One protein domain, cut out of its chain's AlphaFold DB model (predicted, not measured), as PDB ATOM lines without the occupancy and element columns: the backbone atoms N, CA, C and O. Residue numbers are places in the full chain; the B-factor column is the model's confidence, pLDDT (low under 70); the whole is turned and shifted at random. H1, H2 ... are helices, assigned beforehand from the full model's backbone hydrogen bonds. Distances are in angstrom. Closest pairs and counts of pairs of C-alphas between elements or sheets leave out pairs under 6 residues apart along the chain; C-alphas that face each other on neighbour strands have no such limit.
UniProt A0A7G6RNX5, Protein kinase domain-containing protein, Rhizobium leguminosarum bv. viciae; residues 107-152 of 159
ATOM      1  N   GLN A 107     139.362 179.687  77.653       90.81
ATOM      2  CA  GLN A 107     138.420 180.634  77.060       90.81
ATOM      3  C   GLN A 107     137.186 180.826  77.939       90.81
ATOM      4  O   GLN A 107     136.775 181.962  78.151       90.81
ATOM      5  N   GLN A 108     136.629 179.749  78.505       89.50
ATOM      6  CA  GLN A 108     135.449 179.845  79.365       89.50
ATOM      7  C   GLN A 108     135.740 180.705  80.601       89.50
ATOM      8  O   GLN A 108     134.963 181.600  80.930       89.50
ATOM      9  N   MET A 109     136.885 180.478  81.253       90.12
ATOM     10  CA  MET A 109     137.285 181.258  82.430       90.12
ATOM     11  C   MET A 109     137.516 182.732  82.074       90.12
ATOM     12  O   MET A 109     137.093 183.628  82.802       90.12
ATOM     13  N   LEU A 110     138.157 182.994  80.932       92.62
ATOM     14  CA  LEU A 110     138.393 184.354  80.448       92.62
ATOM     15  C   LEU A 110     137.094 185.062  80.027       92.62
ATOM     16  O   LEU A 110     136.981 186.277  80.191       92.62
ATOM     17  N   ASP A 111     136.107 184.335  79.507       93.44
ATOM     18  CA  ASP A 111     134.796 184.887  79.155       93.44
ATOM     19  C   ASP A 111     133.978 185.260  80.395       93.44
ATOM     20  O   ASP A 111     133.332 186.310  80.407       93.44
ATOM     21  N   GLU A 112     134.052 184.464  81.464       91.00
ATOM     22  CA  GLU A 112     133.456 184.803  82.761       91.00
ATOM     23  C   GLU A 112     134.071 186.094  83.333       91.00
ATOM     24  O   GLU A 112     133.347 187.017  83.727       91.00
ATOM     25  N   GLU A 113     135.403 186.214  83.298       93.06
ATOM     26  CA  GLU A 113     136.124 187.428  83.703       93.06
ATOM     27  C   GLU A 113     135.754 188.641  82.826       93.06
ATOM     28  O   GLU A 113     135.549 189.754  83.328       93.06
ATOM     29  N   ARG A 114     135.619 188.435  81.509       92.69
ATOM     30  CA  ARG A 114     135.195 189.467  80.550       92.69
ATOM     31  C   ARG A 114     133.775 189.949  80.834       92.69
ATOM     32  O   ARG A 114     133.517 191.153  80.788       92.69
ATOM     33  N   GLU A 115     132.854 189.043  81.144       93.38
ATOM     34  CA  GLU A 115     131.471 189.386  81.473       93.38
ATOM     35  C   GLU A 115     131.382 190.147  82.802       93.38
ATOM     36  O   GLU A 115     130.658 191.144  82.907       93.38
ATOM     37  N   GLN A 116     132.173 189.755  83.805       90.62
ATOM     38  CA  GLN A 116     132.285 190.501  85.058       90.62
ATOM     39  C   GLN A 116     132.806 191.924  84.818       90.62
ATOM     40  O   GLN A 116     132.236 192.889  85.344       90.62
ATOM     41  N   HIS A 117     133.837 192.079  83.981       91.25
ATOM     42  CA  HIS A 117     134.329 193.393  83.573       91.25
ATOM     43  C   HIS A 117     133.243 194.212  82.866       91.25
ATOM     44  O   HIS A 117     133.034 195.382  83.191       91.25
ATOM     45  N   ARG A 118     132.488 193.608  81.938       94.88
ATOM     46  CA  ARG A 118     131.406 194.291  81.211       94.88
ATOM     47  C   ARG A 118     130.363 194.887  82.160       94.88
ATOM     48  O   ARG A 118     129.929 196.021  81.919       94.88
ATOM     49  N   ARG A 119     129.988 194.144  83.212       94.44
ATOM     50  CA  ARG A 119     128.995 194.533  84.231       94.44
ATOM     51  C   ARG A 119     129.511 195.596  85.199       94.44
ATOM     52  O   ARG A 119     128.788 196.536  85.497       94.44
ATOM     53  N   THR A 120     130.741 195.447  85.683       93.62
ATOM     54  CA  THR A 120     131.282 196.269  86.784       93.62
ATOM     55  C   THR A 120     132.159 197.431  86.322       93.62
ATOM     56  O   THR A 120     132.427 198.337  87.102       93.62
ATOM     57  N   LYS A 121     132.634 197.399  85.070       94.69
ATOM     58  CA  LYS A 121     133.664 198.292  84.502       94.69
ATOM     59  C   LYS A 121     135.020 198.238  85.211       94.69
ATOM     60  O   LYS A 121     135.916 199.013  84.889       94.69
ATOM     61  N   LEU A 122     135.212 197.294  86.130       92.31
ATOM     62  CA  LEU A 122     136.481 197.054  86.809       92.31
ATOM     63  C   LEU A 122     137.201 195.899  86.122       92.31
ATOM     64  O   LEU A 122     136.596 194.874  85.821       92.31
ATOM     65  N   ALA A 123     138.481 196.074  85.796       90.31
ATOM     66  CA  ALA A 123     139.278 194.991  85.226       90.31
ATOM     67  C   ALA A 123     139.409 193.853  86.248       90.31
ATOM     68  O   ALA A 123     139.756 194.117  87.400       90.31
ATOM     69  N   ALA A 124     139.166 192.607  85.827       89.62
ATOM     70  CA  ALA A 124     139.246 191.439  86.707       89.62
ATOM     71  C   ALA A 124     140.635 191.301  87.357       89.62
ATOM     72  O   ALA A 124     140.745 190.954  88.526       89.62
ATOM     73  N   THR A 125     141.692 191.701  86.647       90.06
ATOM     74  CA  THR A 125     143.084 191.704  87.125       90.06
ATOM     75  C   THR A 125     143.383 192.702  88.247       90.06
ATOM     76  O   THR A 125     144.487 192.687  88.783       90.06
ATOM     77  N   ARG A 126     142.430 193.566  88.635       91.75
ATOM     78  CA  ARG A 126     142.543 194.354  89.876       91.75
ATOM     79  C   ARG A 126     142.389 193.488  91.124       91.75
ATOM     80  O   ARG A 126     142.897 193.867  92.176       91.75
ATOM     81  N   ASP A 127     141.701 192.355  91.016       92.50
ATOM     82  CA  ASP A 127     141.721 191.333  92.053       92.50
ATOM     83  C   ASP A 127     143.080 190.622  92.014       92.50
ATOM     84  O   ASP A 127     143.458 190.000  91.015       92.50
ATOM     85  N   ALA A 128     143.820 190.709  93.120       94.62
ATOM     86  CA  ALA A 128     145.136 190.096  93.260       94.62
ATOM     87  C   ALA A 128     145.104 188.573  93.036       94.62
ATOM     88  O   ALA A 128     146.075 188.005  92.535       94.62
ATOM     89  N   THR A 129     143.987 187.915  93.352       94.31
ATOM     90  CA  THR A 129     143.796 186.474  93.152       94.31
ATOM     91  C   THR A 129     143.704 186.134  91.668       94.31
ATOM     92  O   THR A 129     144.347 185.191  91.202       94.31
ATOM     93  N   VAL A 130     142.944 186.927  90.904       92.94
ATOM     94  CA  VAL A 130     142.828 186.778  89.444       92.94
ATOM     95  C   VAL A 130     144.181 187.029  88.788       92.94
ATOM     96  O   VAL A 130     144.634 186.228  87.970       92.94
ATOM     97  N   TRP A 131     144.876 188.089  89.204       94.94
ATOM     98  CA  TRP A 131     146.214 188.395  88.705       94.94
ATOM     99  C   TRP A 131     147.221 187.267  88.971       94.94
ATOM    100  O   TRP A 131     147.923 186.824  88.060       94.94
ATOM    101  N   ALA A 132     147.272 186.750  90.203       96.69
ATOM    102  CA  ALA A 132     148.164 185.651  90.568       96.69
ATOM    103  C   ALA A 132     147.873 184.372  89.760       96.69
ATOM    104  O   ALA A 132     148.800 183.661  89.348       96.69
ATOM    105  N   ARG A 133     146.594 184.098  89.475       94.50
ATOM    106  CA  ARG A 133     146.166 182.988  88.617       94.50
ATOM    107  C   ARG A 133     146.653 183.160  87.176       94.50
ATOM    108  O   ARG A 133     147.270 182.240  86.647       94.50
ATOM    109  N   HIS A 134     146.470 184.337  86.575       95.44
ATOM    110  CA  HIS A 134     146.967 184.641  85.221       95.44
ATOM    111  C   HIS A 134     148.486 184.505  85.119       95.44
ATOM    112  O   HIS A 134     148.997 183.934  84.153       95.44
ATOM    113  N   LEU A 135     149.215 184.974  86.136       97.00
ATOM    114  CA  LEU A 135     150.668 184.825  86.200       97.00
ATOM    115  C   LEU A 135     151.073 183.346  86.244       97.00
ATOM    116  O   LEU A 135     152.024 182.944  85.575       97.00
ATOM    117  N   THR A 136     150.346 182.534  87.011       96.19
ATOM    118  CA  THR A 136     150.586 181.090  87.106       96.19
ATOM    119  C   THR A 136     150.340 180.402  85.767       96.19
ATOM    120  O   THR A 136     151.222 179.694  85.286       96.19
ATOM    121  N   TRP A 137     149.200 180.659  85.118       94.56
ATOM    122  CA  TRP A 137     148.900 180.112  83.791       94.56
ATOM    123  C   TRP A 137     149.949 180.502  82.758       94.56
ATOM    124  O   TRP A 137     150.442 179.640  82.039       94.56
ATOM    125  N   SER A 138     150.356 181.771  82.747       96.06
ATOM    126  CA  SER A 138     151.384 182.270  81.831       96.06
ATOM    127  C   SER A 138     152.719 181.556  82.043       96.06
ATOM    128  O   SER A 138     153.354 181.138  81.080       96.06
ATOM    129  N   LYS A 139     153.140 181.348  83.298       97.81
ATOM    130  CA  LYS A 139     154.368 180.601  83.614       97.81
ATOM    131  C   LYS A 139     154.286 179.147  83.159       97.81
ATOM    132  O   LYS A 139     155.229 178.665  82.535       97.81
ATOM    133  N   VAL A 140     153.179 178.462  83.448       95.94
ATOM    134  CA  VAL A 140     152.973 177.065  83.037       95.94
ATOM    135  C   VAL A 140     152.971 176.956  81.512       95.94
ATOM    136  O   VAL A 140     153.706 176.139  80.964       95.94
ATOM    137  N   PHE A 141     152.231 177.831  80.830       95.62
ATOM    138  CA  PHE A 141     152.156 177.874  79.374       95.62
ATOM    139  C   PHE A 141     153.530 178.105  78.742       95.62
ATOM    140  O   PHE A 141     153.987 177.290  77.944       95.62
ATOM    141  N   MET A 142     154.241 179.159  79.153       97.94
ATOM    142  CA  MET A 142     155.564 179.478  78.607       97.94
ATOM    143  C   MET A 142     156.591 178.378  78.890       97.94
ATOM    144  O   MET A 142     157.418 178.077  78.029       97.94
ATOM    145  N   THR A 143     156.520 177.736  80.060       98.06
ATOM    146  CA  THR A 143     157.391 176.594  80.381       98.06
ATOM    147  C   THR A 143     157.077 175.391  79.493       98.06
ATOM    148  O   THR A 143     158.000 174.753  78.987       98.06
ATOM    149  N   GLY A 144     155.796 175.114  79.240       97.38
ATOM    150  CA  GLY A 144     155.360 174.065  78.319       97.38
ATOM    151  C   GLY A 144     155.823 174.308  76.881       97.38
ATOM    152  O   GLY A 144     156.358 173.397  76.250       97.38
ATOM    153  N   ILE A 145     155.705 175.543  76.379       97.88
ATOM    154  CA  ILE A 145     156.208 175.926  75.049       97.88
ATOM    155  C   ILE A 145     157.729 175.759  74.962       97.88
ATOM    156  O   ILE A 145     158.225 175.159  74.009       97.88
ATOM    157  N   ALA A 146     158.476 176.223  75.968       98.25
ATOM    158  CA  ALA A 146     159.924 176.034  76.009       98.25
ATOM    159  C   ALA A 146     160.304 174.542  75.987       98.25
ATOM    160  O   ALA A 146     161.179 174.137  75.222       98.25
ATOM    161  N   ALA A 147     159.600 173.711  76.761       98.06
ATOM    162  CA  ALA A 147     159.822 172.270  76.792       98.06
ATOM    163  C   ALA A 147     159.519 171.587  75.441       98.06
ATOM    164  O   ALA A 147     160.232 170.665  75.047       98.06
ATOM    165  N   LEU A 148     158.500 172.044  74.704       97.69
ATOM    166  CA  LEU A 148     158.224 171.568  73.341       97.69
ATOM    167  C   LEU A 148     159.342 171.958  72.367       97.69
ATOM    168  O   LEU A 148     159.799 171.120  71.585       97.69
ATOM    169  N   HIS A 149     159.821 173.202  72.436       97.94
ATOM    170  CA  HIS A 149     160.896 173.692  71.572       97.94
ATOM    171  C   HIS A 149     162.225 172.970  71.816       97.94
ATOM    172  O   HIS A 149     162.931 172.664  70.856       97.94
ATOM    173  N   GLU A 150     162.546 172.620  73.063       97.56
ATOM    174  CA  GLU A 150     163.701 171.767  73.381       97.56
ATOM    175  C   GLU A 150     163.596 170.383  72.737       97.56
ATOM    176  O   GLU A 150     164.574 169.868  72.194       97.56
ATOM    177  N   SER A 151     162.387 169.818  72.706       96.62
ATOM    178  CA  SER A 151     162.078 168.596  71.959       96.62
ATOM    179  C   SER A 151     161.999 168.815  70.440       96.62
ATOM    180  O   SER A 151     161.650 167.889  69.712       96.62
ATOM    181  N   LYS A 152     162.320 170.008  69.917       96.81
ATOM    182  CA  LYS A 152     162.201 170.372  68.493       96.81
ATOM    183  C   LYS A 152     160.789 170.139  67.942       96.81
ATOM    184  O   LYS A 152     160.622 169.661  66.817       96.81
TER     185      LYS A 152
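This is residues 107 to 152 of the 159 residues of the protein "Protein kinase domain-containing protein" of Rhizobium leguminosarum bv. viciae (UniProt A0A7G6RNX5). One long helix, H2, and a shorter helix, H1, make an open hook: H1 runs one way, the link turns the chain back, and H2 runs off as a long arm, with residues 135 to 152 sticking out free. The gap between the two helices is empty, and H2 makes most of the length. The printed part has 46 residues, with two named helices in the order H1, H2 and no named strand; the class is all helix. It is only just loose, close to extended, with a radius of gyration of the C-alphas of 14.0 A and spans of 44 by 19 by 11 A.

H2, residues 128 to 150, is apart from H1, residues 107 to 120, with no C-alpha of the one within 8 A of the other. A short link of 7 residues joins them. Residues 135 to 152, of which 135 to 150 belong to H2, stand free. In H1 and H2 every O i to N i+4 pair is within hydrogen-bond range.

H2 is 32.8 A from first to last C-alpha, from C-alpha 128 at (145.136, 190.096, 93.260) to C-alpha 150 at (163.701, 171.767, 73.381). H1 is 19.7 A long and begins at C-alpha 107, (138.420, 180.634, 77.060).

The two C-alphas farthest apart, those of Thr 120 and Lys 152, are 44.3 A apart. The printed part has no cut, and no printed residue is under 70 in pLDDT.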